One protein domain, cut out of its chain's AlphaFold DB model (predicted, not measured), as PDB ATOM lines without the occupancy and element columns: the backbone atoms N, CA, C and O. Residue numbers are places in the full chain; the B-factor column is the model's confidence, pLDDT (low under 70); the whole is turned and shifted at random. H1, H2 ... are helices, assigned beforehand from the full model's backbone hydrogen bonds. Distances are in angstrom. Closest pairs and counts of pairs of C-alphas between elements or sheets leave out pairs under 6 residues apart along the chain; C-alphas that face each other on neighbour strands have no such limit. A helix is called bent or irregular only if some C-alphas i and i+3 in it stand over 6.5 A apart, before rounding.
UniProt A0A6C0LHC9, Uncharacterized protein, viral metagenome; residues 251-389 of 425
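This is residues 251 to 389 of the 425 residues of an uncharacterized protein of viral metagenome (UniProt A0A6C0LHC9). The longest helix, H5, lies side by side with H1 along one side of a rounded body, with H6 in its middle and H3 packed on H6. Short H2 packs on H1, and after a long link H9 comes back to H6; residues 372 to 377 stick out. The 139 printed residues hold nine named helices, H1 to H9 in order, and no named strand: all helix. The whole is compact, with a radius of gyration of the C-alphas of 14.4 A and spans of 40 by 33 by 28 A.

H5 is residues 313 to 330, 25.6 A long, beginning at C-alpha 313 (117.232, 205.536, 88.113). H6, residues 333 to 349, 25.4 A, is irregular: C-alphas 334 and 337 are 7.4 A apart. H3 is residues 278 to 291, 19.9 A; H1 residues 251 to 262, 16.1 A. H9, residues 379 to 389, 15.3 A, ends at C-alpha 389 (131.973, 220.248, 72.888). H2 is residues 270 to 274, H4 296 to 300, H7 351 to 354, H8 359 to 362.

H5 touches H1 at a shallow tilt of 20 degrees, the same way; closest C-alphas Leu 257 and Ile 325, 5.3 A. H3, H5 and H6 form a bundle, three helices touching one another. H5 only just touches H3 (Lys 278 and Ile 313, C-alphas 7.2 A) and H6, its hairpin partner (Phe 328 and Cys 339, C-alphas 6.4 A), with 3 pairs of C-alphas within 8 A each. The hub H6 touches H3 at a steep tilt of 43 degrees, opposite ways (C-alphas of Cys 284 and Ser 345, 5.0 A). H6 touches H7 only at the corner, and only just touches H8 and H9, 3 pairs each. H2 touches H1; H4 touches no helix, but is near H3 and H6. Each O i to N i+4 pair is within hydrogen-bond range in H1, H3, H5 and H9; H6 has 10 of 13, H2 and H4 0 of 1 but 2 of 2 O i to N i+3; H7 and H8 are too short for such a pair.

The farthest C-alphas, Asn 252 and Pro 374, are 43.7 A apart. The printed part has no cut; links H4 to H5 and H8 to H9 are long. The model's pLDDT is under 70 in residues 307 to 311 and 363 to 389.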
ATOM      1  N   MET A 251     120.264 210.868  97.658       90.50
ATOM      2  CA  MET A 251     121.131 211.807  98.358       90.50
ATOM      3  C   MET A 251     121.920 211.121  99.475       90.50
ATOM      4  O   MET A 251     123.105 211.383  99.616       90.50
ATOM      5  N   ASN A 252     121.307 210.186 100.213       87.81
ATOM      6  CA  ASN A 252     122.032 209.378 101.200       87.81
ATOM      7  C   ASN A 252     123.187 208.602 100.547       87.81
ATOM      8  O   ASN A 252     124.277 208.549 101.108       87.81
ATOM      9  N   ALA A 253     122.960 208.049  99.352       88.69
ATOM     10  CA  ALA A 253     123.985 207.322  98.610       88.69
ATOM     11  C   ALA A 253     125.140 208.230  98.162       88.69
ATOM     12  O   ALA A 253     126.308 207.882  98.339       88.69
ATOM     13  N   TYR A 254     124.821 209.417  97.640       93.38
ATOM     14  CA  TYR A 254     125.827 210.407  97.258       93.38
ATOM     15  C   TYR A 254     126.610 210.940  98.454       93.38
ATOM     16  O   TYR A 254     127.817 211.145  98.337       93.38
ATOM     17  N   THR A 255     125.960 211.141  99.601       88.12
ATOM     18  CA  THR A 255     126.631 211.563 100.834       88.12
ATOM     19  C   THR A 255     127.646 210.526 101.286       88.12
ATOM     20  O   THR A 255     128.804 210.875 101.499       88.12
ATOM     21  N   ASP A 256     127.260 209.251 101.350       86.25
ATOM     22  CA  ASP A 256     128.179 208.183 101.749       86.25
ATOM     23  C   ASP A 256     129.358 208.047 100.781       86.25
ATOM     24  O   ASP A 256     130.499 207.920 101.218       86.25
ATOM     25  N   LEU A 257     129.110 208.127  99.469       93.19
ATOM     26  CA  LEU A 257     130.186 208.137  98.477       93.19
ATOM     27  C   LEU A 257     131.119 209.339  98.675       93.19
ATOM     28  O   LEU A 257     132.335 209.184  98.616       93.19
ATOM     29  N   SER A 258     130.564 210.520  98.948       92.06
ATOM     30  CA  SER A 258     131.350 211.742  99.155       92.06
ATOM     31  C   SER A 258     132.247 211.653 100.382       92.06
ATOM     32  O   SER A 258     133.403 212.049 100.298       92.06
ATOM     33  N   ILE A 259     131.761 211.059 101.474       85.88
ATOM     34  CA  ILE A 259     132.564 210.821 102.681       85.88
ATOM     35  C   ILE A 259     133.777 209.938 102.361       85.88
ATOM     36  O   ILE A 259     134.879 210.211 102.831       85.88
ATOM     37  N   GLU A 260     133.606 208.881 101.563       89.81
ATOM     38  CA  GLU A 260     134.731 208.005 101.201       89.81
ATOM     39  C   GLU A 260     135.712 208.672 100.222       89.81
ATOM     40  O   GLU A 260     136.914 208.429 100.312       89.81
ATOM     41  N   ILE A 261     135.227 209.544  99.332       91.81
ATOM     42  CA  ILE A 261     136.069 210.373  98.453       91.81
ATOM     43  C   ILE A 261     136.922 211.342  99.289       91.81
ATOM     44  O   ILE A 261     138.145 211.397  99.119       91.81
ATOM     45  N   GLU A 262     136.306 212.040 100.247       88.38
ATOM     46  CA  GLU A 262     136.990 212.977 101.147       88.38
ATOM     47  C   GLU A 262     138.023 212.292 102.034       88.38
ATOM     48  O   GLU A 262     139.139 212.789 102.182       88.38
ATOM     49  N   ARG A 263     137.712 211.098 102.554       84.19
ATOM     50  CA  ARG A 263     138.669 210.278 103.315       84.19
ATOM     51  C   ARG A 263     139.945 209.953 102.541       84.19
ATOM     52  O   ARG A 263     140.951 209.618 103.160       84.19
ATOM     53  N   ARG A 264     139.915 210.022 101.208       85.62
ATOM     54  CA  ARG A 264     141.076 209.814 100.329       85.62
ATOM     55  C   ARG A 264     141.733 211.109  99.853       85.62
ATOM     56  O   ARG A 264     142.601 211.052  98.984       85.62
ATOM     57  N   GLY A 265     141.361 212.247 100.437       86.31
ATOM     58  CA  GLY A 265     141.998 213.543 100.207       86.31
ATOM     59  C   GLY A 265     141.413 214.349  99.047       86.31
ATOM     60  O   GLY A 265     142.009 215.346  98.649       86.31
ATOM     61  N   PHE A 266     140.262 213.952  98.500       88.62
ATOM     62  CA  PHE A 266     139.577 214.710  97.454       88.62
ATOM     63  C   PHE A 266     138.389 215.464  98.044       88.62
ATOM     64  O   PHE A 266     137.448 214.848  98.535       88.62
ATOM     65  N   TYR A 267     138.408 216.795  97.975       89.38
ATOM     66  CA  TYR A 267     137.241 217.586  98.356       89.38
ATOM     67  C   TYR A 267     136.036 217.202  97.489       89.38
ATOM     68  O   TYR A 267     136.164 217.066  96.269       89.38
ATOM     69  N   ASN A 268     134.869 217.028  98.113       90.12
ATOM     70  CA  ASN A 268     133.670 216.663  97.384       90.12
ATOM     71  C   ASN A 268     132.398 217.280  97.971       90.12
ATOM     72  O   ASN A 268     132.310 217.576  99.155       90.12
ATOM     73  N   ASN A 269     131.371 217.437  97.136       90.00
ATOM     74  CA  ASN A 269     130.034 217.808  97.587       90.00
ATOM     75  C   ASN A 269     128.994 216.843  96.989       90.00
ATOM     76  O   ASN A 269     128.911 216.727  95.762       90.00
ATOM     77  N   PRO A 270     128.143 216.196  97.811       91.00
ATOM     78  CA  PRO A 270     127.129 215.258  97.325       91.00
ATOM     79  C   PRO A 270     126.161 215.848  96.284       91.00
ATOM     80  O   PRO A 270     125.693 215.133  95.396       91.00
ATOM     81  N   GLU A 271     125.873 217.156  96.343       91.50
ATOM     82  CA  GLU A 271     124.988 217.830  95.378       91.50
ATOM     83  C   GLU A 271     125.572 217.849  93.954       91.50
ATOM     84  O   GLU A 271     124.819 217.957  92.984       91.50
ATOM     85  N   TRP A 272     126.892 217.701  93.786       94.69
ATOM     86  CA  TRP A 272     127.514 217.626  92.460       94.69
ATOM     87  C   TRP A 272     127.077 216.376  91.702       94.69
ATOM     88  O   TRP A 272     126.768 216.458  90.515       94.69
ATOM     89  N   PHE A 273     126.969 215.235  92.386       94.38
ATOM     90  CA  PHE A 273     126.457 214.004  91.780       94.38
ATOM     91  C   PHE A 273     124.983 214.119  91.396       94.38
ATOM     92  O   PHE A 273     124.577 213.652  90.338       94.38
ATOM     93  N   LYS A 274     124.174 214.782  92.224       91.31
ATOM     94  CA  LYS A 274     122.740 214.980  91.970       91.31
ATOM     95  C   LYS A 274     122.465 215.807  90.709       91.31
ATOM     96  O   LYS A 274     121.442 215.602  90.062       91.31
ATOM     97  N   LYS A 275     123.376 216.713  90.342       92.19
ATOM     98  CA  LYS A 275     123.321 217.472  89.082       92.19
ATOM     99  C   LYS A 275     123.702 216.632  87.856       92.19
ATOM    100  O   LYS A 275     123.419 217.051  86.736       92.19
ATOM    101  N   MET A 276     124.343 215.475  88.043       91.62
ATOM    102  CA  MET A 276     124.760 214.604  86.946       91.62
ATOM    103  C   MET A 276     123.617 213.665  86.529       91.62
ATOM    104  O   MET A 276     123.187 212.820  87.317       91.62
ATOM    105  N   PRO A 277     123.128 213.744  85.282       89.81
ATOM    106  CA  PRO A 277     122.157 212.787  84.770       89.81
ATOM    107  C   PRO A 277     122.775 211.389  84.593       89.81
ATOM    108  O   PRO A 277     123.986 211.225  84.435       89.81
ATOM    109  N   LYS A 278     121.918 210.359  84.522       88.00
ATOM    110  CA  LYS A 278     122.314 208.944  84.340       88.00
ATOM    111  C   LYS A 278     123.335 208.737  83.212       88.00
ATOM    112  O   LYS A 278     124.276 207.964  83.371       88.00
ATOM    113  N   HIS A 279     123.177 209.429  82.080       86.12
ATOM    114  CA  HIS A 279     124.092 209.294  80.943       86.12
ATOM    115  C   HIS A 279     125.510 209.808  81.243       86.12
ATOM    116  O   HIS A 279     126.476 209.222  80.756       86.12
ATOM    117  N   ASP A 280     125.652 210.841  82.075       89.12
ATOM    118  CA  ASP A 280     126.953 211.376  82.482       89.12
ATOM    119  C   ASP A 280     127.647 210.464  83.494       89.12
ATOM    120  O   ASP A 280     128.855 210.250  83.393       89.12
ATOM    121  N   LEU A 281     126.886 209.843  84.401       91.75
ATOM    122  CA  LEU A 281     127.396 208.804  85.303       91.75
ATOM    123  C   LEU A 281     127.859 207.562  84.518       91.75
ATOM    124  O   LEU A 281     128.946 207.038  84.757       91.75
ATOM    125  N   LEU A 282     127.095 207.133  83.506       89.50
ATOM    126  CA  LEU A 282     127.505 206.070  82.578       89.50
ATOM    127  C   LEU A 282     128.771 206.433  81.796       89.50
ATOM    128  O   LEU A 282     129.643 205.584  81.598       89.50
ATOM    129  N   LYS A 283     128.884 207.686  81.348       87.31
ATOM    130  CA  LYS A 283     130.086 208.193  80.684       87.31
ATOM    131  C   LYS A 283     131.284 208.187  81.637       87.31
ATOM    132  O   LYS A 283     132.350 207.739  81.227       87.31
ATOM    133  N   CYS A 284     131.095 208.572  82.899       92.25
ATOM    134  CA  CYS A 284     132.128 208.509  83.932       92.25
ATOM    135  C   CYS A 284     132.650 207.077  84.117       92.25
ATOM    136  O   CYS A 284     133.856 206.865  84.113       92.25
ATOM    137  N   ILE A 285     131.766 206.076  84.200       91.50
ATOM    138  CA  ILE A 285     132.175 204.663  84.305       91.50
ATOM    139  C   ILE A 285     133.002 204.228  83.086       91.50
ATOM    140  O   ILE A 285     134.004 203.527  83.227       91.50
ATOM    141  N   LYS A 286     132.597 204.637  81.876       87.50
ATOM    142  CA  LYS A 286     133.333 204.318  80.643       87.50
ATOM    143  C   LYS A 286     134.723 204.956  80.630       87.50
ATOM    144  O   LYS A 286     135.682 204.269  80.300       87.50
ATOM    145  N   LEU A 287     134.821 206.229  81.011       86.12
ATOM    146  CA  LEU A 287     136.094 206.945  81.106       86.12
ATOM    147  C   LEU A 287     136.998 206.343  82.179       86.12
ATOM    148  O   LEU A 287     138.172 206.133  81.920       86.12
ATOM    149  N   PHE A 288     136.447 205.952  83.327       92.38
ATOM    150  CA  PHE A 288     137.219 205.299  84.382       92.38
ATOM    151  C   PHE A 288     137.871 204.002  83.889       92.38
ATOM    152  O   PHE A 288     139.050 203.761  84.154       92.38
ATOM    153  N   ARG A 289     137.117 203.185  83.141       88.31
ATOM    154  CA  ARG A 289     137.632 201.946  82.537       88.31
ATOM    155  C   ARG A 289     138.709 202.210  81.489       88.31
ATOM    156  O   ARG A 289     139.639 201.420  81.379       88.31
ATOM    157  N   ASP A 290     138.577 203.292  80.730       81.75
ATOM    158  CA  ASP A 290     139.578 203.702  79.747       81.75
ATOM    159  C   ASP A 290     140.863 204.197  80.427       81.75
ATOM    160  O   ASP A 290     141.942 203.670  80.177       81.75
ATOM    161  N   PHE A 291     140.733 205.123  81.377       84.25
ATOM    162  CA  PHE A 291     141.836 205.696  82.152       84.25
ATOM    163  C   PHE A 291     142.602 204.664  82.985       84.25
ATOM    164  O   PHE A 291     143.780 204.841  83.287       84.25
ATOM    165  N   SER A 292     141.935 203.574  83.362       88.56
ATOM    166  CA  SER A 292     142.506 202.515  84.200       88.56
ATOM    167  C   SER A 292     142.852 201.249  83.419       88.56
ATOM    168  O   SER A 292     143.146 200.220  84.021       88.56
ATOM    169  N   CYS A 293     142.825 201.297  82.085       82.75
ATOM    170  CA  CYS A 293     142.963 200.121  81.228       82.75
ATOM    171  C   CYS A 293     144.248 199.304  81.426       82.75
ATOM    172  O   CYS A 293     144.256 198.096  81.173       82.75
ATOM    173  N   THR A 294     145.321 199.959  81.864       83.38
ATOM    174  CA  THR A 294     146.637 199.361  82.108       83.38
ATOM    175  C   THR A 294     146.743 198.670  83.468       83.38
ATOM    176  O   THR A 294     147.716 197.960  83.700       83.38
ATOM    177  N   ILE A 295     145.753 198.847  84.348       86.75
ATOM    178  CA  ILE A 295     145.725 198.307  85.711       86.75
ATOM    179  C   ILE A 295     144.701 197.172  85.752       86.75
ATOM    180  O   ILE A 295     143.509 197.393  85.522       86.75
ATOM    181  N   GLU A 296     145.145 195.947  86.020       86.81
ATOM    182  CA  GLU A 296     144.303 194.749  85.923       86.81
ATOM    183  C   GLU A 296     143.168 194.751  86.957       86.81
ATOM    184  O   GLU A 296     142.020 194.436  86.627       86.81
ATOM    185  N   GLU A 297     143.460 195.206  88.175       87.25
ATOM    186  CA  GLU A 297     142.540 195.309  89.307       87.25
ATOM    187  C   GLU A 297     141.345 196.225  89.005       87.25
ATOM    188  O   GLU A 297     140.253 196.025  89.542       87.25
ATOM    189  N   SER A 298     141.506 197.185  88.085       87.50
ATOM    190  CA  SER A 298     140.432 198.097  87.671       87.50
ATOM    191  C   SER A 298     139.209 197.362  87.110       87.50
ATOM    192  O   SER A 298     138.077 197.827  87.265       87.50
ATOM    193  N   ARG A 299     139.417 196.179  86.512       84.94
ATOM    194  CA  ARG A 299     138.362 195.355  85.902       84.94
ATOM    195  C   ARG A 299     137.365 194.818  86.922       84.94
ATOM    196  O   ARG A 299     136.275 194.415  86.527       84.94
ATOM    197  N   GLY A 300     137.721 194.807  88.206       87.12
ATOM    198  CA  GLY A 300     136.830 194.382  89.279       87.12
ATOM    199  C   GLY A 300     135.699 195.372  89.559       87.12
ATOM    200  O   GLY A 300     134.640 194.954  90.025       87.12
ATOM    201  N   TYR A 301     135.881 196.665  89.277       90.69
ATOM    202  CA  TYR A 301     134.962 197.729  89.693       90.69
ATOM    203  C   TYR A 301     133.906 198.080  88.641       90.69
ATOM    204  O   TYR A 301     134.126 197.981  87.432       90.69
ATOM    205  N   PHE A 302     132.742 198.534  89.117       88.75
ATOM    206  CA  PHE A 302     131.613 198.970  88.290       88.75
ATOM    207  C   PHE A 302     131.092 197.864  87.354       88.75
ATOM    208  O   PHE A 302     130.682 198.139  86.224       88.75
ATOM    209  N   LEU A 303     131.133 196.602  87.797       82.44
ATOM    210  CA  LEU A 303     130.626 195.445  87.041       82.44
ATOM    211  C   LEU A 303     129.119 195.245  87.236       82.44
ATOM    212  O   LEU A 303     128.393 194.967  86.282       82.44
ATOM    213  N   ASN A 304     128.658 195.416  88.473       77.56
ATOM    214  CA  ASN A 304     127.290 195.130  88.896       77.56
ATOM    215  C   ASN A 304     126.423 196.389  88.842       77.56
ATOM    216  O   ASN A 304     125.921 196.836  89.864       77.56
ATOM    217  N   ILE A 305     126.287 196.983  87.657       82.81
ATOM    218  CA  ILE A 305     125.462 198.179  87.470       82.81
ATOM    219  C   ILE A 305     124.206 197.812  86.700       82.81
ATOM    220  O   ILE A 305     124.278 197.356  85.556       82.81
ATOM    221  N   ASN A 306     123.043 198.043  87.303       74.25
ATOM    222  CA  ASN A 306     121.777 197.831  86.628       74.25
ATOM    223  C   ASN A 306     121.519 198.924  85.576       74.25
ATOM    224  O   ASN A 306     120.992 199.997  85.860       74.25
ATOM    225  N   THR A 307     121.901 198.651  84.328       66.88
ATOM    226  CA  THR A 307     121.691 199.568  83.196       66.88
ATOM    227  C   THR A 307     120.436 199.256  82.379       66.88
ATOM    228  O   THR A 307     120.209 199.922  81.375       66.88
ATOM    229  N   ARG A 308     119.663 198.217  82.734       58.47
ATOM    230  CA  ARG A 308     118.668 197.604  81.828       58.47
ATOM    231  C   ARG A 308     117.296 198.272  81.827       58.47
ATOM    232  O   ARG A 308     116.612 198.176  80.816       58.47
ATOM    233  N   ASN A 309     116.920 198.952  82.907       58.62
ATOM    234  CA  ASN A 309     115.639 199.649  83.005       58.62
ATOM    235  C   ASN A 309     115.886 201.157  83.103       58.62
ATOM    236  O   ASN A 309     116.579 201.622  84.011       58.62
ATOM    237  N   ASP A 310     115.342 201.929  82.165       58.28
ATOM    238  CA  ASP A 310     115.409 203.394  82.222       58.28
ATOM    239  C   ASP A 310     114.469 203.994  83.274       58.28
ATOM    240  O   ASP A 310     114.737 205.088  83.766       58.28
ATOM    241  N   ASP A 311     113.471 203.226  83.717       58.84
ATOM    242  CA  ASP A 311     112.462 203.670  84.682       58.84
ATOM    243  C   ASP A 311     112.929 203.633  86.153       58.84
ATOM    244  O   ASP A 311     112.318 204.280  87.000       58.84
ATOM    245  N   ASP A 312     114.021 202.925  86.482       70.56
ATOM    246  CA  ASP A 312     114.549 202.827  87.856       70.56
ATOM    247  C   ASP A 312     115.954 203.432  87.981       70.56
ATOM    248  O   ASP A 312     116.975 202.756  88.138       70.56
ATOM    249  N   ILE A 313     116.004 204.762  87.900       80.38
ATOM    250  CA  ILE A 313     117.232 205.536  88.113       80.38
ATOM    251  C   ILE A 313     117.781 205.382  89.542       80.38
ATOM    252  O   ILE A 313     118.983 205.523  89.754       80.38
ATOM    253  N   THR A 314     116.937 205.065  90.526       83.88
ATOM    254  CA  THR A 314     117.345 204.924  91.931       83.88
ATOM    255  C   THR A 314     118.203 203.688  92.142       83.88
ATOM    256  O   THR A 314     119.273 203.804  92.737       83.88
ATOM    257  N   ALA A 315     117.800 202.537  91.597       84.75
ATOM    258  CA  ALA A 315     118.623 201.332  91.640       84.75
ATOM    259  C   ALA A 315     119.983 201.549  90.956       84.75
ATOM    260  O   ALA A 315     121.016 201.195  91.517       84.75
ATOM    261  N   PHE A 316     119.997 202.218  89.796       89.75
ATOM    262  CA  PHE A 316     121.241 202.571  89.106       89.75
ATOM    263  C   PHE A 316     122.163 203.448  89.969       89.75
ATOM    264  O   PHE A 316     123.360 203.178  90.063       89.75
ATOM    265  N   VAL A 317     121.619 204.495  90.602       91.25
ATOM    266  CA  VAL A 317     122.390 205.395  91.476       91.25
ATOM    267  C   VAL A 317     122.962 204.638  92.670       91.25
ATOM    268  O   VAL A 317     124.116 204.859  93.035       91.25
ATOM    269  N   TYR A 318     122.190 203.727  93.261       91.31
ATOM    270  CA  TYR A 318     122.669 202.898  94.362       91.31
ATOM    271  C   TYR A 318     123.800 201.972  93.908       91.31
ATOM    272  O   TYR A 318     124.853 201.953  94.538       91.31
ATOM    273  N   ASP A 319     123.660 201.275  92.784       90.56
ATOM    274  CA  ASP A 319     124.742 200.434  92.265       90.56
ATOM    275  C   ASP A 319     126.011 201.254  91.976       90.56
ATOM    276  O   ASP A 319     127.110 200.867  92.379       90.56
ATOM    277  N   PHE A 320     125.863 202.429  91.355       93.38
ATOM    278  CA  PHE A 320     126.973 203.347  91.095       93.38
ATOM    279  C   PHE A 320     127.687 203.772  92.383       93.38
ATOM    280  O   PHE A 320     128.909 203.650  92.480       93.38
ATOM    281  N   CYS A 321     126.937 204.235  93.389       93.56
ATOM    282  CA  CYS A 321     127.515 204.685  94.654       93.56
ATOM    283  C   CYS A 321     128.155 203.531  95.423       93.56
ATOM    284  O   CYS A 321     129.207 203.709  96.028       93.56
ATOM    285  N   LYS A 322     127.559 202.336  95.379       91.75
ATOM    286  CA  LYS A 322     128.084 201.149  96.056       91.75
ATOM    287  C   LYS A 322     129.417 200.715  95.458       91.75
ATOM    288  O   LYS A 322     130.350 200.441  96.208       91.75
ATOM    289  N   GLU A 323     129.525 200.692  94.132       92.62
ATOM    290  CA  GLU A 323     130.777 200.370  93.442       92.62
ATOM    291  C   GLU A 323     131.835 201.467  93.637       92.62
ATOM    292  O   GLU A 323     133.003 201.143  93.843       92.62
ATOM    293  N   GLY A 324     131.433 202.743  93.666       93.81
ATOM    294  CA  GLY A 324     132.326 203.857  93.997       93.81
ATOM    295  C   GLY A 324     132.867 203.768  95.427       93.81
ATOM    296  O   GLY A 324     134.073 203.812  95.636       93.81
ATOM    297  N   ILE A 325     132.004 203.548  96.420       92.38
ATOM    298  CA  ILE A 325     132.419 203.339  97.817       92.38
ATOM    299  C   ILE A 325     133.356 202.140  97.923       92.38
ATOM    300  O   ILE A 325     134.347 202.197  98.650       92.38
ATOM    301  N   ARG A 326     133.061 201.058  97.194       91.94
ATOM    302  CA  ARG A 326     133.922 199.878  97.167       91.94
ATOM    303  C   ARG A 326     135.316 200.227  96.641       91.94
ATOM    304  O   ARG A 326     136.288 199.894  97.308       91.94
ATOM    305  N   LEU A 327     135.404 200.974  95.538       94.06
ATOM    306  CA  LEU A 327     136.664 201.492  94.997       94.06
ATOM    307  C   LEU A 327     137.452 202.289  96.051       94.06
ATOM    308  O   LEU A 327     138.591 201.950  96.356       94.06
ATOM    309  N   PHE A 328     136.840 203.301  96.673       92.31
ATOM    310  CA  PHE A 328     137.531 204.149  97.655       92.31
ATOM    311  C   PHE A 328     137.861 203.440  98.975       92.31
ATOM    312  O   PHE A 328     138.733 203.903  99.706       92.31
ATOM    313  N   ARG A 329     137.213 202.320  99.310       88.06
ATOM    314  CA  ARG A 329     137.562 201.520 100.497       88.06
ATOM    315  C   ARG A 329     138.655 200.497 100.218       88.06
ATOM    316  O   ARG A 329     139.529 200.328 101.058       88.06
ATOM    317  N   GLU A 330     138.610 199.837  99.064       86.94
ATOM    318  CA  GLU A 330     139.515 198.733  98.719       86.94
ATOM    319  C   GLU A 330     140.856 199.202  98.135       86.94
ATOM    320  O   GLU A 330     141.839 198.474  98.248       86.94
ATOM    321  N   CYS A 331     140.943 200.411  97.565       79.69
ATOM    322  CA  CYS A 331     142.214 200.934  97.058       79.69
ATOM    323  C   CYS A 331     143.217 201.147  98.201       79.69
ATOM    324  O   CYS A 331     143.066 202.070  98.990       79.69
ATOM    325  N   ASN A 332     144.260 200.337  98.314       77.88
ATOM    326  CA  ASN A 332     145.420 200.648  99.155       77.88
ATOM    327  C   ASN A 332     146.315 201.706  98.470       77.88
ATOM    328  O   ASN A 332     145.961 202.215  97.404       77.88
ATOM    329  N   ASP A 333     147.456 202.046  99.072       76.19
ATOM    330  CA  ASP A 333     148.383 203.045  98.514       76.19
ATOM    331  C   ASP A 333     148.821 202.694  97.077       76.19
ATOM    332  O   ASP A 333     148.854 203.570  96.213       76.19
ATOM    333  N   ASP A 334     149.027 201.406  96.784       78.69
ATOM    334  CA  ASP A 334     149.416 200.914  95.452       78.69
ATOM    335  C   ASP A 334     148.313 201.100  94.390       78.69
ATOM    336  O   ASP A 334     148.593 201.264  93.203       78.69
ATOM    337  N   LEU A 335     147.043 201.107  94.810       87.38
ATOM    338  CA  LEU A 335     145.874 201.251  93.938       87.38
ATOM    339  C   LEU A 335     145.257 202.656  93.981       87.38
ATOM    340  O   LEU A 335     144.230 202.899  93.342       87.38
ATOM    341  N   TYR A 336     145.881 203.611  94.676       89.19
ATOM    342  CA  TYR A 336     145.379 204.985  94.796       89.19
ATOM    343  C   TYR A 336     145.194 205.680  93.435       89.19
ATOM    344  O   TYR A 336     144.300 206.513  93.256       89.19
ATOM    345  N   ILE A 337     145.975 205.276  92.431       88.75
ATOM    346  CA  ILE A 337     145.835 205.735  91.047       88.75
ATOM    347  C   ILE A 337     144.440 205.447  90.455       88.75
ATOM    348  O   ILE A 337     143.950 206.220  89.632       88.75
ATOM    349  N   LEU A 338     143.736 204.402  90.906       91.88
ATOM    350  CA  LEU A 338     142.363 204.132  90.471       91.88
ATOM    351  C   LEU A 338     141.382 205.175  91.021       91.88
ATOM    352  O   LEU A 338     140.499 205.628  90.292       91.88
ATOM    353  N   CYS A 339     141.568 205.619  92.268       93.56
ATOM    354  CA  CYS A 339     140.807 206.737  92.831       93.56
ATOM    355  C   CYS A 339     141.053 208.016  92.018       93.56
ATOM    356  O   CYS A 339     140.104 208.702  91.638       93.56
ATOM    357  N   CYS A 340     142.316 208.286  91.672       91.62
ATOM    358  CA  CYS A 340     142.715 209.413  90.828       91.62
ATOM    359  C   CYS A 340     142.031 209.376  89.449       91.62
ATOM    360  O   CYS A 340     141.422 210.358  89.023       91.62
ATOM    361  N   ASN A 341     142.062 208.227  88.769       91.62
ATOM    362  CA  ASN A 341     141.415 208.036  87.470       91.62
ATOM    363  C   ASN A 341     139.890 208.193  87.544       91.62
ATOM    364  O   ASN A 341     139.272 208.737  86.624       91.62
ATOM    365  N   PHE A 342     139.265 207.750  88.635       95.06
ATOM    366  CA  PHE A 342     137.835 207.955  88.848       95.06
ATOM    367  C   PHE A 342     137.498 209.437  89.051       95.06
ATOM    368  O   PHE A 342     136.590 209.942  88.393       95.06
ATOM    369  N   MET A 343     138.278 210.165  89.859       94.62
ATOM    370  CA  MET A 343     138.110 211.613  90.031       94.62
ATOM    371  C   MET A 343     138.287 212.377  88.716       94.62
ATOM    372  O   MET A 343     137.477 213.246  88.394       94.62
ATOM    373  N   LYS A 344     139.270 212.000  87.890       89.81
ATOM    374  CA  LYS A 344     139.424 212.545  86.532       89.81
ATOM    375  C   LYS A 344     138.211 212.272  85.654       89.81
ATOM    376  O   LYS A 344     137.749 213.157  84.941       89.81
ATOM    377  N   SER A 345     137.667 211.060  85.725       91.44
ATOM    378  CA  SER A 345     136.469 210.678  84.972       91.44
ATOM    379  C   SER A 345     135.252 211.515  85.372       91.44
ATOM    380  O   SER A 345     134.491 211.943  84.505       91.44
ATOM    381  N   LEU A 346     135.099 211.801  86.670       93.69
ATOM    382  CA  LEU A 346     134.063 212.697  87.186       93.69
ATOM    383  C   LEU A 346     134.257 214.134  86.703       93.69
ATOM    384  O   LEU A 346     133.296 214.744  86.239       93.69
ATOM    385  N   ALA A 347     135.489 214.645  86.735       90.00
ATOM    386  CA  ALA A 347     135.820 215.980  86.246       90.00
ATOM    387  C   ALA A 347     135.493 216.156  84.752       90.00
ATOM    388  O   ALA A 347     134.905 217.160  84.363       90.00
ATOM    389  N   VAL A 348     135.747 215.149  83.907       85.56
ATOM    390  CA  VAL A 348     135.347 215.192  82.482       85.56
ATOM    391  C   VAL A 348     133.821 215.275  82.324       85.56
ATOM    392  O   VAL A 348     133.300 215.836  81.355       85.56
ATOM    393  N   CYS A 349     133.085 214.668  83.254       87.56
ATOM    394  CA  CYS A 349     131.635 214.547  83.198       87.56
ATOM    395  C   CYS A 349     130.888 215.648  83.963       87.56
ATOM    396  O   CYS A 349     129.674 215.764  83.786       87.56
ATOM    397  N   SER A 350     131.549 216.501  84.745       90.50
ATOM    398  CA  SER A 350     130.894 217.549  85.533       90.50
ATOM    399  C   SER A 350     131.806 218.745  85.790       90.50
ATOM    400  O   SER A 350     132.903 218.603  86.324       90.50
ATOM    401  N   ASN A 351     131.297 219.940  85.483       87.44
ATOM    402  CA  ASN A 351     132.013 221.194  85.714       87.44
ATOM    403  C   ASN A 351     132.249 221.457  87.209       87.44
ATOM    404  O   ASN A 351     133.269 222.047  87.559       87.44
ATOM    405  N   ASP A 352     131.334 221.014  88.081       91.44
ATOM    406  CA  ASP A 352     131.505 221.144  89.530       91.44
ATOM    407  C   ASP A 352     132.728 220.333  89.998       91.44
ATOM    408  O   ASP A 352     133.574 220.861  90.712       91.44
ATOM    409  N   PHE A 353     132.879 219.091  89.520       91.25
ATOM    410  CA  PHE A 353     134.053 218.261  89.821       91.25
ATOM    411  C   PHE A 353     135.331 218.799  89.169       91.25
ATOM    412  O   PHE A 353     136.377 218.821  89.807       91.25
ATOM    413  N   TYR A 354     135.254 219.262  87.918       87.56
ATOM    414  CA  TYR A 354     136.400 219.828  87.204       87.56
ATOM    415  C   TYR A 354     136.980 221.055  87.908       87.56
ATOM    416  O   TYR A 354     138.188 221.157  88.077       87.56
ATOM    417  N   SER A 355     136.115 221.960  88.369       86.75
ATOM    418  CA  SER A 355     136.540 223.209  89.011       86.75
ATOM    419  C   SER A 355     137.155 222.999  90.399       86.75
ATOM    420  O   SER A 355     137.720 223.935  90.953       86.75
ATOM    421  N   ASN A 356     137.016 221.799  90.973       87.56
ATOM    422  CA  ASN A 356     137.467 221.462  92.323       87.56
ATOM    423  C   ASN A 356     138.469 220.293  92.340       87.56
ATOM    424  O   ASN A 356     138.762 219.749  93.407       87.56
ATOM    425  N   ILE A 357     138.987 219.879  91.178       86.25
ATOM    426  CA  ILE A 357     140.024 218.847  91.119       86.25
ATOM    427  C   ILE A 357     141.364 219.434  91.598       86.25
ATOM    428  O   ILE A 357     141.675 220.575  91.256       86.25
ATOM    429  N   PRO A 358     142.181 218.697  92.371       84.25
ATOM    430  CA  PRO A 358     143.496 219.193  92.763       84.25
ATOM    431  C   PRO A 358     144.425 219.417  91.559       84.25
ATOM    432  O   PRO A 358     144.513 218.556  90.682       84.25
ATOM    433  N   ASP A 359     145.197 220.509  91.569       79.38
ATOM    434  CA  ASP A 359     146.130 220.873  90.482       79.38
ATOM    435  C   ASP A 359     147.188 219.793  90.194       79.38
ATOM    436  O   ASP A 359     147.633 219.590  89.062       79.38
ATOM    437  N   TRP A 360     147.603 219.054  91.227       81.88
ATOM    438  CA  TRP A 360     148.554 217.955  91.061       81.88
ATOM    439  C   TRP A 360     147.953 216.784  90.273       81.88
ATOM    440  O   TRP A 360     148.685 216.041  89.623       81.88
ATOM    441  N   LEU A 361     146.627 216.618  90.318       82.25
ATOM    442  CA  LEU A 361     145.931 215.541  89.626       82.25
ATOM    443  C   LEU A 361     145.654 215.906  88.164       82.25
ATOM    444  O   LEU A 361     145.756 215.030  87.304       82.25
ATOM    445  N   SER A 362     145.336 217.168  87.859       70.50
ATOM    446  CA  SER A 362     145.164 217.631  86.472       70.50
ATOM    447  C   SER A 362     146.453 217.478  85.659       70.50
ATOM    448  O   SER A 362     146.403 217.008  84.529       70.50
ATOM    449  N   SER A 363     147.597 217.743  86.290       64.44
ATOM    450  CA  SER A 363     148.929 217.705  85.671       64.44
ATOM    451  C   SER A 363     149.492 216.294  85.430       64.44
ATOM    452  O   SER A 363     150.559 216.148  84.836       64.44
ATOM    453  N   TYR A 364     148.844 215.245  85.946       63.50
ATOM    454  CA  TYR A 364     149.344 213.872  85.847       63.50
ATOM    455  C   TYR A 364     148.932 213.224  84.518       63.50
ATOM    456  O   TYR A 364     147.752 213.246  84.177       63.50
ATOM    457  N   ASP A 365     149.839 212.564  83.799       63.94
ATOM    458  CA  ASP A 365     149.482 211.849  82.567       63.94
ATOM    459  C   ASP A 365     148.692 210.570  82.868       63.94
ATOM    460  O   ASP A 365     149.147 209.672  83.578       63.94
ATOM    461  N   THR A 366     147.486 210.464  82.308       68.31
ATOM    462  CA  THR A 366     146.640 209.274  82.456       68.31
ATOM    463  C   THR A 366     146.646 208.462  81.161       68.31
ATOM    464  O   THR A 366     146.226 208.984  80.125       68.31
ATOM    465  N   PRO A 367     147.069 207.185  81.197       62.41
ATOM    466  CA  PRO A 367     146.980 206.298  80.044       62.41
ATOM    467  C   PRO A 367     145.530 206.164  79.571       62.41
ATOM    468  O   PRO A 367     144.633 205.937  80.377       62.41
ATOM    469  N   SER A 368     145.291 206.268  78.268       61.00
ATOM    470  CA  SER A 368     143.978 206.049  77.652       61.00
ATOM    471  C   SER A 368     144.144 205.164  76.415       61.00
ATOM    472  O   SER A 368     145.148 205.245  75.704       61.00
ATOM    473  N   PHE A 369     143.157 204.323  76.092       55.25
ATOM    474  CA  PHE A 369     143.155 203.654  74.787       55.25
ATOM    475  C   PHE A 369     143.058 204.665  73.638       55.25
ATOM    476  O   PHE A 369     143.544 204.394  72.540       55.25
ATOM    477  N   VAL A 370     142.464 205.837  73.885       50.28
ATOM    478  CA  VAL A 370     142.290 206.908  72.897       50.28
ATOM    479  C   VAL A 370     143.590 207.685  72.669       50.28
ATOM    480  O   VAL A 370     143.833 208.125  71.547       50.28
ATOM    481  N   SER A 371     144.470 207.798  73.671       46.97
ATOM    482  CA  SER A 371     145.769 208.481  73.529       46.97
ATOM    483  C   SER A 371     146.781 207.710  72.670       46.97
ATOM    484  O   SER A 371     147.764 208.286  72.221       46.97
ATOM    485  N   ASN A 372     146.532 206.426  72.386       42.62
ATOM    486  CA  ASN A 372     147.348 205.623  71.466       42.62
ATOM    487  C   ASN A 372     146.983 205.826  69.978       42.62
ATOM    488  O   ASN A 372     147.566 205.177  69.108       42.62
ATOM    489  N   LEU A 373     146.030 206.713  69.657       39.50
ATOM    490  CA  LEU A 373     145.788 207.167  68.285       39.50
ATOM    491  C   LEU A 373     146.777 208.295  67.935       39.50
ATOM    492  O   LEU A 373     146.835 209.284  68.660       39.50
ATOM    493  N   PRO A 374     147.521 208.206  66.815       37.81
ATOM    494  CA  PRO A 374     148.735 208.998  66.573       37.81
ATOM    495  C   PRO A 374     148.554 210.519  66.354       37.81
ATOM    496  O   PRO A 374     149.491 211.152  65.888       37.81
ATOM    497  N   ASN A 375     147.402 211.129  66.673       38.06
ATOM    498  CA  ASN A 375     147.094 212.536  66.359       38.06
ATOM    499  C   ASN A 375     146.279 213.305  67.434       38.06
ATOM    500  O   ASN A 375     145.563 214.240  67.081       38.06
ATOM    501  N   LEU A 376     146.343 212.959  68.727       40.12
ATOM    502  CA  LEU A 376     145.676 213.744  69.788       40.12
ATOM    503  C   LEU A 376     146.686 214.319  70.801       40.12
ATOM    504  O   LEU A 376     147.519 213.554  71.282       40.12
ATOM    505  N   PRO A 377     146.642 215.632  71.128       38.69
ATOM    506  CA  PRO A 377     147.540 216.225  72.117       38.69
ATOM    507  C   PRO A 377     147.138 215.839  73.551       38.69
ATOM    508  O   PRO A 377     146.023 215.368  73.781       38.69
ATOM    509  N   GLU A 378     148.069 216.075  74.479       53.34
ATOM    510  CA  GLU A 378     148.050 215.844  75.936       53.34
ATOM    511  C   GLU A 378     146.694 216.071  76.640       53.34
ATOM    512  O   GLU A 378     145.830 216.812  76.171       53.34
ATOM    513  N   PHE A 379     146.508 215.430  77.801       49.09
ATOM    514  CA  PHE A 379     145.252 215.342  78.565       49.09
ATOM    515  C   PHE A 379     144.509 216.682  78.738       49.09
ATOM    516  O   PHE A 379     143.296 216.722  78.537       49.09
ATOM    517  N   ASP A 380     145.208 217.792  78.992       46.28
ATOM    518  CA  ASP A 380     144.600 219.131  79.088       46.28
ATOM    519  C   ASP A 380     143.911 219.576  77.788       46.28
ATOM    520  O   ASP A 380     142.862 220.228  77.813       46.28
ATOM    521  N   SER A 381     144.447 219.169  76.635       50.69
ATOM    522  CA  SER A 381     143.852 219.388  75.316       50.69
ATOM    523  C   SER A 381     142.623 218.507  75.094       50.69
ATOM    524  O   SER A 381     141.613 218.991  74.582       50.69
ATOM    525  N   LEU A 382     142.655 217.242  75.533       49.84
ATOM    526  CA  LEU A 382     141.510 216.326  75.464       49.84
ATOM    527  C   LEU A 382     140.353 216.808  76.350       49.84
ATOM    528  O   LEU A 382     139.200 216.821  75.915       49.84
ATOM    529  N   ILE A 383     140.655 217.238  77.576       49.06
ATOM    530  CA  ILE A 383     139.683 217.787  78.523       49.06
ATOM    531  C   ILE A 383     139.113 219.103  77.997       49.06
ATOM    532  O   ILE A 383     137.895 219.241  77.912       49.06
ATOM    533  N   SER A 384     139.959 220.016  77.516       45.44
ATOM    534  CA  SER A 384     139.509 221.253  76.868       45.44
ATOM    535  C   SER A 384     138.650 220.979  75.626       45.44
ATOM    536  O   SER A 384     137.637 221.644  75.413       45.44
ATOM    537  N   ALA A 385     138.983 219.966  74.820       47.16
ATOM    538  CA  ALA A 385     138.215 219.577  73.636       47.16
ATOM    539  C   ALA A 385     136.867 218.914  73.980       47.16
ATOM    540  O   ALA A 385     135.867 219.145  73.294       47.16
ATOM    541  N   LEU A 386     136.810 218.105  75.042       46.47
ATOM    542  CA  LEU A 386     135.587 217.449  75.509       46.47
ATOM    543  C   LEU A 386     134.652 218.412  76.258       46.47
ATOM    544  O   LEU A 386     133.434 218.289  76.115       46.47
ATOM    545  N   ILE A 387     135.200 219.378  77.001       44.97
ATOM    546  CA  ILE A 387     134.445 220.426  77.702       44.97
ATOM    547  C   ILE A 387     133.897 221.452  76.700       44.97
ATOM    548  O   ILE A 387     132.705 221.759  76.743       44.97
ATOM    549  N   ASN A 388     134.696 221.903  75.723       42.78
ATOM    550  CA  ASN A 388     134.226 222.841  74.692       42.78
ATOM    551  C   ASN A 388     133.108 222.254  73.811       42.78
ATOM    552  O   ASN A 388     132.217 222.988  73.391       42.78
ATOM    553  N   ARG A 389     133.077 220.930  73.593       38.31
ATOM    554  CA  ARG A 389     131.973 220.248  72.888       38.31
ATOM    555  C   ARG A 389     130.633 220.275  73.633       38.31
ATOM    556  O   ARG A 389     129.601 220.084  72.998       38.31
TER     557      ARG A 389